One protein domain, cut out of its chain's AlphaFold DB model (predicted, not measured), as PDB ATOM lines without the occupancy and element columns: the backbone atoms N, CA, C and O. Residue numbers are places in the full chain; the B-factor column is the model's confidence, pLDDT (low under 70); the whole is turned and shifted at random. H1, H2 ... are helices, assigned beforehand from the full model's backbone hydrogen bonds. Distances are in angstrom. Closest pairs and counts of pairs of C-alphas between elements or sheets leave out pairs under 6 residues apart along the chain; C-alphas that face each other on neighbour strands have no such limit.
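Overview. This is residues 472 to 535 of the 552 residues of the protein "Hypothetical protein" of Odontella aurita (UniProt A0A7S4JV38). The long helix H1 and the short helix H3 run side by side in nearly the same direction, and H2 lies crosswise over one side of the pair, spanning from H1's level to H3's. The contacts between the helices are few. The 64 printed residues hold three named helices, H1, H2, H3 in chain order, and no named strand; the class is all helix. The whole is compact, radius of gyration of the C-alphas 11.3 A, spanning 29 by 23 by 21 A.

Arrangement. Start with H1, residues 472 to 491. H2, residues 504 to 515, is close but not clearly touching it: the closest C-alphas, Arg 480 and Trp 506, are 7.9 A apart. Their lines are about perpendicular, at 76 degrees. H3, residues 525 to 532, and H1 are near each other, with 6 pairs of C-alphas within 10 A. H2 and H3 are apart. Each O i to N i+4 pair is within hydrogen-bond range in H2 and H3, and 15 of 16 in H1.

Along the chain. Find C-alpha 472 at (14.148, 37.158, -40.499); from there H1 runs 27.5 A to C-alpha 491. H2 measures 16.6 A. H3, 10.4 A, ends at C-alpha 532 (29.665, 29.357, -24.474).

Size, cuts and confidence. The printed part has no cut. The link from H1 to H2, residues 492 to 503, is long. Look for pLDDT under 70 at residues 472 to 475, 518 and 520 to 522.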
ATOM      1  N   ASP A 472      12.914  36.510 -40.005       52.53
ATOM      2  CA  ASP A 472      14.148  37.158 -40.499       52.53
ATOM      3  C   ASP A 472      15.199  37.505 -39.429       52.53
ATOM      4  O   ASP A 472      16.376  37.670 -39.757       52.53
ATOM      5  N   LYS A 473      14.821  37.665 -38.153       50.47
ATOM      6  CA  LYS A 473      15.776  38.037 -37.086       50.47
ATOM      7  C   LYS A 473      16.212  36.880 -36.211       50.47
ATOM      8  O   LYS A 473      17.311  36.944 -35.668       50.47
ATOM      9  N   ASP A 474      15.394  35.839 -36.115       54.66
ATOM     10  CA  ASP A 474      15.778  34.613 -35.427       54.66
ATOM     11  C   ASP A 474      16.491  33.659 -36.411       54.66
ATOM     12  O   ASP A 474      17.586  33.210 -36.097       54.66
ATOM     13  N   ALA A 475      16.049  33.531 -37.671       59.91
ATOM     14  CA  ALA A 475      16.869  32.948 -38.747       59.91
ATOM     15  C   ALA A 475      18.115  33.805 -39.054       59.91
ATOM     16  O   ALA A 475      19.183  33.279 -39.355       59.91
ATOM     17  N   GLY A 476      18.017  35.131 -38.906       71.06
ATOM     18  CA  GLY A 476      19.169  36.038 -38.952       71.06
ATOM     19  C   GLY A 476      20.158  35.865 -37.789       71.06
ATOM     20  O   GLY A 476      21.298  36.318 -37.900       71.06
ATOM     21  N   TRP A 477      19.751  35.207 -36.696       81.38
ATOM     22  CA  TRP A 477      20.655  34.728 -35.650       81.38
ATOM     23  C   TRP A 477      21.223  33.356 -36.010       81.38
ATOM     24  O   TRP A 477      22.442  33.217 -36.038       81.38
ATOM     25  N   GLU A 478      20.374  32.372 -36.322       81.06
ATOM     26  CA  GLU A 478      20.820  31.002 -36.619       81.06
ATOM     27  C   GLU A 478      21.816  30.982 -37.786       81.06
ATOM     28  O   GLU A 478      22.923  30.482 -37.622       81.06
ATOM     29  N   LYS A 479      21.546  31.698 -38.885       82.75
ATOM     30  CA  LYS A 479      22.479  31.836 -40.016       82.75
ATOM     31  C   LYS A 479      23.827  32.473 -39.650       82.75
ATOM     32  O   LYS A 479      24.834  32.230 -40.312       82.75
ATOM     33  N   ARG A 480      23.880  33.318 -38.614       87.25
ATOM     34  CA  ARG A 480      25.141  33.893 -38.104       87.25
ATOM     35  C   ARG A 480      25.851  32.954 -37.132       87.25
ATOM     36  O   ARG A 480      27.077  32.938 -37.104       87.25
ATOM     37  N   TYR A 481      25.095  32.156 -36.387       88.56
ATOM     38  CA  TYR A 481      25.603  31.092 -35.532       88.56
ATOM     39  C   TYR A 481      26.184  29.932 -36.362       88.56
ATOM     40  O   TYR A 481      27.297  29.502 -36.094       88.56
ATOM     41  N   GLU A 482      25.516  29.518 -37.441       88.00
ATOM     42  CA  GLU A 482      26.024  28.591 -38.465       88.00
ATOM     43  C   GLU A 482      27.327  29.104 -39.096       88.00
ATOM     44  O   GLU A 482      28.319  28.383 -39.151       88.00
ATOM     45  N   GLN A 483      27.377  30.382 -39.494       88.50
ATOM     46  CA  GLN A 483      28.606  31.000 -40.010       88.50
ATOM     47  C   GLN A 483      29.739  31.059 -38.971       88.50
ATOM     48  O   GLN A 483      30.908  31.034 -39.349       88.50
ATOM     49  N   LEU A 484      29.419  31.124 -37.676       91.56
ATOM     50  CA  LEU A 484      30.397  31.062 -36.590       91.56
ATOM     51  C   LEU A 484      30.862  29.623 -36.301       91.56
ATOM     52  O   LEU A 484      32.039  29.427 -36.010       91.56
ATOM     53  N   LEU A 485      29.976  28.629 -36.426       90.25
ATOM     54  CA  LEU A 485      30.337  27.208 -36.391       90.25
ATOM     55  C   LEU A 485      31.279  26.854 -37.546       90.25
ATOM     56  O   LEU A 485      32.311  26.235 -37.312       90.25
ATOM     57  N   GLU A 486      30.972  27.304 -38.763       89.00
ATOM     58  CA  GLU A 486      31.817  27.079 -39.939       89.00
ATOM     59  C   GLU A 486      33.161  27.814 -39.821       89.00
ATOM     60  O   GLU A 486      34.211  27.224 -40.062       89.00
ATOM     61  N   TYR A 487      33.167  29.061 -39.329       89.81
ATOM     62  CA  TYR A 487      34.412  29.758 -38.992       89.81
ATOM     63  C   TYR A 487      35.242  28.966 -37.966       89.81
ATOM     64  O   TYR A 487      36.451  28.810 -38.141       89.81
ATOM     65  N   LYS A 488      34.611  28.413 -36.917       89.44
ATOM     66  CA  LYS A 488      35.296  27.557 -35.936       89.44
ATOM     67  C   LYS A 488      35.809  26.259 -36.572       89.44
ATOM     68  O   LYS A 488      36.895  25.823 -36.211       89.44
ATOM     69  N   ARG A 489      35.077  25.658 -37.515       87.50
ATOM     70  CA  ARG A 489      35.500  24.449 -38.243       87.50
ATOM     71  C   ARG A 489      36.753  24.702 -39.088       87.50
ATOM     72  O   ARG A 489      37.633  23.853 -39.117       87.50
ATOM     73  N   VAL A 490      36.844  25.866 -39.735       89.44
ATOM     74  CA  VAL A 490      37.971  26.241 -40.608       89.44
ATOM     75  C   VAL A 490      39.183  26.766 -39.825       89.44
ATOM     76  O   VAL A 490      40.315  26.453 -40.173       89.44
ATOM     77  N   HIS A 491      38.973  27.547 -38.761       85.75
ATOM     78  CA  HIS A 491      40.058  28.211 -38.016       85.75
ATOM     79  C   HIS A 491      40.352  27.595 -36.634       85.75
ATOM     80  O   HIS A 491      41.182  28.116 -35.889       85.75
ATOM     81  N   GLY A 492      39.635  26.543 -36.230       84.94
ATOM     82  CA  GLY A 492      39.725  25.904 -34.909       84.94
ATOM     83  C   GLY A 492      39.166  26.727 -33.736       84.94
ATOM     84  O   GLY A 492      39.041  26.216 -32.624       84.94
ATOM     85  N   ASN A 493      38.821  28.004 -33.941       86.75
ATOM     86  CA  ASN A 493      38.525  28.952 -32.865       86.75
ATOM     87  C   ASN A 493      37.437  29.981 -33.236       86.75
ATOM     88  O   ASN A 493      37.110  30.172 -34.401       86.75
ATOM     89  N   CYS A 494      36.911  30.692 -32.233       88.38
ATOM     90  CA  CYS A 494      35.864  31.717 -32.386       88.38
ATOM     91  C   CYS A 494      36.401  33.173 -32.406       88.38
ATOM     92  O   CYS A 494      35.663  34.128 -32.135       88.38
ATOM     93  N   LEU A 495      37.690  33.388 -32.688       86.06
ATOM     94  CA  LEU A 495      38.360  34.699 -32.657       86.06
ATOM     95  C   LEU A 495      38.188  35.480 -33.973       86.06
ATOM     96  O   LEU A 495      39.151  36.007 -34.522       86.06
ATOM     97  N   VAL A 496      36.949  35.584 -34.463       85.88
ATOM     98  CA  VAL A 496      36.619  36.298 -35.710       85.88
ATOM     99  C   VAL A 496      37.154  37.748 -35.678       85.88
ATOM    100  O   VAL A 496      36.777  38.503 -34.768       85.88
ATOM    101  N   PRO A 497      37.998  38.163 -36.648       84.50
ATOM    102  CA  PRO A 497      38.463  39.543 -36.786       84.50
ATOM    103  C   PRO A 497      37.329  40.507 -37.140       84.50
ATOM    104  O   PRO A 497      36.424  40.163 -37.896       84.50
ATOM    105  N   TYR A 498      37.413  41.764 -36.690       82.00
ATOM    106  CA  TYR A 498      36.394  42.785 -36.988       82.00
ATOM    107  C   TYR A 498      36.158  42.991 -38.498       82.00
ATOM    108  O   TYR A 498      35.018  43.146 -38.928       82.00
ATOM    109  N   LYS A 499      37.230  42.940 -39.306       83.12
ATOM    110  CA  LYS A 499      37.173  43.083 -40.772       83.12
ATOM    111  C   LYS A 499      36.661  41.831 -41.511       83.12
ATOM    112  O   LYS A 499      36.533  41.886 -42.729       83.12
ATOM    113  N   TYR A 500      36.374  40.717 -40.827       82.94
ATOM    114  CA  TYR A 500      35.907  39.496 -41.493       82.94
ATOM    115  C   TYR A 500      34.515  39.712 -42.124       82.94
ATOM    116  O   TYR A 500      33.597  40.155 -41.417       82.94
ATOM    117  N   PRO A 501      34.320  39.395 -43.419       79.31
ATOM    118  CA  PRO A 501      33.119  39.767 -44.162       79.31
ATOM    119  C   PRO A 501      31.841  39.204 -43.529       79.31
ATOM    120  O   PRO A 501      31.698  38.009 -43.283       79.31
ATOM    121  N   GLY A 502      30.888  40.094 -43.238       79.88
ATOM    122  CA  GLY A 502      29.573  39.774 -42.674       79.88
ATOM    123  C   GLY A 502      29.553  39.344 -41.198       79.88
ATOM    124  O   GLY A 502      28.648  39.763 -40.476       79.88
ATOM    125  N   LEU A 503      30.517  38.537 -40.745       87.38
ATOM    126  CA  LEU A 503      30.532  37.952 -39.396       87.38
ATOM    127  C   LEU A 503      31.262  38.825 -38.358       87.38
ATOM    128  O   LEU A 503      30.816  38.899 -37.214       87.38
ATOM    129  N   GLY A 504      32.335  39.529 -38.742       85.38
ATOM    130  CA  GLY A 504      33.188  40.286 -37.811       85.38
ATOM    131  C   GLY A 504      32.448  41.385 -37.041       85.38
ATOM    132  O   GLY A 504      32.537  41.463 -35.816       85.38
ATOM    133  N   TYR A 505      31.631  42.175 -37.745       85.75
ATOM    134  CA  TYR A 505      30.770  43.202 -37.143       85.75
ATOM    135  C   TYR A 505      29.709  42.613 -36.195       85.75
ATOM    136  O   TYR A 505      29.401  43.200 -35.157       85.75
ATOM    137  N   TRP A 506      29.154  41.440 -36.521       88.75
ATOM    138  CA  TRP A 506      28.175  40.764 -35.662       88.75
ATOM    139  C   TRP A 506      28.834  40.293 -34.359       88.75
ATOM    140  O   TRP A 506      28.355  40.643 -33.283       88.75
ATOM    141  N   VAL A 507      29.980  39.612 -34.450       89.44
ATOM    142  CA  VAL A 507      30.777  39.147 -33.299       89.44
ATOM    143  C   VAL A 507      31.213  40.299 -32.383       89.44
ATOM    144  O   VAL A 507      31.101  40.192 -31.161       89.44
ATOM    145  N   ASP A 508      31.657  41.424 -32.945       85.88
ATOM    146  CA  ASP A 508      31.954  42.640 -32.177       85.88
ATOM    147  C   ASP A 508      30.702  43.204 -31.476       85.88
ATOM    148  O   ASP A 508      30.748  43.527 -30.286       85.88
ATOM    149  N   GLY A 509      29.554  43.224 -32.160       87.00
ATOM    150  CA  GLY A 509      28.260  43.588 -31.577       87.00
ATOM    151  C   GLY A 509      27.851  42.706 -30.387       87.00
ATOM    152  O   GLY A 509      27.341  43.227 -29.388       87.00
ATOM    153  N   LEU A 510      28.130  41.397 -30.443       88.00
ATOM    154  CA  LEU A 510      27.924  40.468 -29.324       88.00
ATOM    155  C   LEU A 510      28.834  40.822 -28.140       88.00
ATOM    156  O   LEU A 510      28.337  41.087 -27.042       88.00
ATOM    157  N   ARG A 511      30.153  40.915 -28.368       88.31
ATOM    158  CA  ARG A 511      31.155  41.249 -27.334       88.31
ATOM    159  C   ARG A 511      30.872  42.607 -26.673       88.31
ATOM    160  O   ARG A 511      30.995  42.737 -25.453       88.31
ATOM    161  N   LYS A 512      30.441  43.611 -27.446       84.81
ATOM    162  CA  LYS A 512      30.027  44.938 -26.951       84.81
ATOM    163  C   LYS A 512      28.718  44.905 -26.158       84.81
ATOM    164  O   LYS A 512      28.581  45.677 -25.211       84.81
ATOM    165  N   SER A 513      27.765  44.045 -26.514       83.94
ATOM    166  CA  SER A 513      26.494  43.917 -25.785       83.94
ATOM    167  C   SER A 513      26.694  43.221 -24.436       83.94
ATOM    168  O   SER A 513      26.261  43.750 -23.409       83.94
ATOM    169  N   TYR A 514      27.446  42.115 -24.435       85.31
ATOM    170  CA  TYR A 514      27.827  41.350 -23.244       85.31
ATOM    171  C   TYR A 514      28.582  42.223 -22.228       85.31
ATOM    172  O   TYR A 514      28.142  42.382 -21.093       85.31
ATOM    173  N   ARG A 515      29.651  42.916 -22.661       82.56
ATOM    174  CA  ARG A 515      30.462  43.800 -21.795       82.56
ATOM    175  C   ARG A 515      29.663  44.939 -21.143       82.56
ATOM    176  O   ARG A 515      30.061  45.442 -20.102       82.56
ATOM    177  N   ARG A 516      28.551  45.369 -21.749       80.62
ATOM    178  CA  ARG A 516      27.690  46.447 -21.226       80.62
ATOM    179  C   ARG A 516      26.590  45.936 -20.283       80.62
ATOM    180  O   ARG A 516      25.696  46.713 -19.958       80.62
ATOM    181  N   GLY A 517      26.591  44.647 -19.926       75.25
ATOM    182  CA  GLY A 517      25.522  44.005 -19.149       75.25
ATOM    183  C   GLY A 517      24.167  43.984 -19.869       75.25
ATOM    184  O   GLY A 517      23.132  43.748 -19.250       75.25
ATOM    185  N   LYS A 518      24.133  44.271 -21.179       69.12
ATOM    186  CA  LYS A 518      22.880  44.457 -21.915       69.12
ATOM    187  C   LYS A 518      22.375  43.124 -22.454       69.12
ATOM    188  O   LYS A 518      22.594  42.796 -23.621       69.12
ATOM    189  N   ARG A 519      21.602  42.422 -21.618       71.62
ATOM    190  CA  ARG A 519      20.580  41.476 -22.088       71.62
ATOM    191  C   ARG A 519      19.698  42.210 -23.101       71.62
ATOM    192  O   ARG A 519      19.053  43.208 -22.786       71.62
ATOM    193  N   THR A 520      19.735  41.768 -24.352       66.75
ATOM    194  CA  THR A 520      18.966  42.359 -25.458       66.75
ATOM    195  C   THR A 520      18.138  41.272 -26.115       66.75
ATOM    196  O   THR A 520      18.453  40.095 -26.009       66.75
ATOM    197  N   ARG A 521      17.118  41.635 -26.896       61.62
ATOM    198  CA  ARG A 521      16.342  40.637 -27.656       61.62
ATOM    199  C   ARG A 521      17.148  39.937 -28.773       61.62
ATOM    200  O   ARG A 521      16.631  39.044 -29.432       61.62
ATOM    201  N   THR A 522      18.402  40.342 -28.976       65.19
ATOM    202  CA  THR A 522      19.428  39.645 -29.766       65.19
ATOM    203  C   THR A 522      20.339  38.761 -28.912       65.19
ATOM    204  O   THR A 522      20.726  37.702 -29.379       65.19
ATOM    205  N   LEU A 523      20.651  39.160 -27.676       79.44
ATOM    206  CA  LEU A 523      21.524  38.449 -26.740       79.44
ATOM    207  C   LEU A 523      20.722  38.071 -25.480       79.44
ATOM    208  O   LEU A 523      20.707  38.824 -24.501       79.44
ATOM    209  N   THR A 524      20.012  36.944 -25.567       83.75
ATOM    210  CA  THR A 524      19.323  36.271 -24.454       83.75
ATOM    211  C   THR A 524      20.271  35.299 -23.753       83.75
ATOM    212  O   THR A 524      21.283  34.901 -24.328       83.75
ATOM    213  N   ASP A 525      19.941  34.881 -22.534       82.50
ATOM    214  CA  ASP A 525      20.756  33.935 -21.760       82.50
ATOM    215  C   ASP A 525      20.909  32.571 -22.460       82.50
ATOM    216  O   ASP A 525      22.005  32.022 -22.516       82.50
ATOM    217  N   GLU A 526      19.862  32.093 -23.139       84.06
ATOM    218  CA  GLU A 526      19.899  30.905 -24.013       84.06
ATOM    219  C   GLU A 526      20.949  31.038 -25.134       84.06
ATOM    220  O   GLU A 526      21.639  30.084 -25.495       84.06
ATOM    221  N   ARG A 527      21.075  32.246 -25.702       86.69
ATOM    222  CA  ARG A 527      22.025  32.566 -26.776       86.69
ATOM    223  C   ARG A 527      23.442  32.783 -26.257       86.69
ATOM    224  O   ARG A 527      24.385  32.511 -26.995       86.69
ATOM    225  N   ILE A 528      23.595  33.226 -25.009       87.31
ATOM    226  CA  ILE A 528      24.880  33.246 -24.301       87.31
ATOM    227  C   ILE A 528      25.352  31.802 -24.084       87.31
ATOM    228  O   ILE A 528      26.422  31.448 -24.574       87.31
ATOM    229  N   ALA A 529      24.510  30.938 -23.508       87.56
ATOM    230  CA  ALA A 529      24.829  29.530 -23.266       87.56
ATOM    231  C   ALA A 529      25.186  28.761 -24.556       87.56
ATOM    232  O   ALA A 529      26.151  27.999 -24.576       87.56
ATOM    233  N   ARG A 530      24.468  28.999 -25.667       90.56
ATOM    234  CA  ARG A 530      24.808  28.415 -26.983       90.56
ATOM    235  C   ARG A 530      26.128  28.927 -27.569       90.56
ATOM    236  O   ARG A 530      26.751  28.221 -28.351       90.56
ATOM    237  N   LEU A 531      26.568  30.138 -27.230       90.62
ATOM    238  CA  LEU A 531      27.887  30.637 -27.634       90.62
ATOM    239  C   LEU A 531      28.995  30.079 -26.728       90.62
ATOM    240  O   LEU A 531      30.085  29.754 -27.195       90.62
ATOM    241  N   GLU A 532      28.715  29.907 -25.442       89.12
ATOM    242  CA  GLU A 532      29.665  29.357 -24.474       89.12
ATOM    243  C   GLU A 532      29.913  27.859 -24.692       89.12
ATOM    244  O   GLU A 532      31.067  27.436 -24.656       89.12
ATOM    245  N   SER A 533      28.891  27.081 -25.071       89.50
ATOM    246  CA  SER A 533      29.055  25.663 -25.431       89.50
ATOM    247  C   SER A 533      29.943  25.430 -26.663       89.50
ATOM    248  O   SER A 533      30.541  24.363 -26.794       89.50
ATOM    249  N   ILE A 534      30.101  26.429 -27.542       88.56
ATOM    250  CA  ILE A 534      31.054  26.379 -28.664       88.56
ATOM    251  C   ILE A 534      32.414  27.018 -28.337       88.56
ATOM    252  O   ILE A 534      33.275  27.079 -29.218       88.56
ATOM    253  N   GLY A 535      32.649  27.460 -27.098       84.81
ATOM    254  CA  GLY A 535      33.903  28.091 -26.670       84.81
ATOM    255  C   GLY A 535      34.079  29.526 -27.183       84.81
ATOM    256  O   GLY A 535      35.185  29.933 -27.544       84.81
TER     257      GLY A 535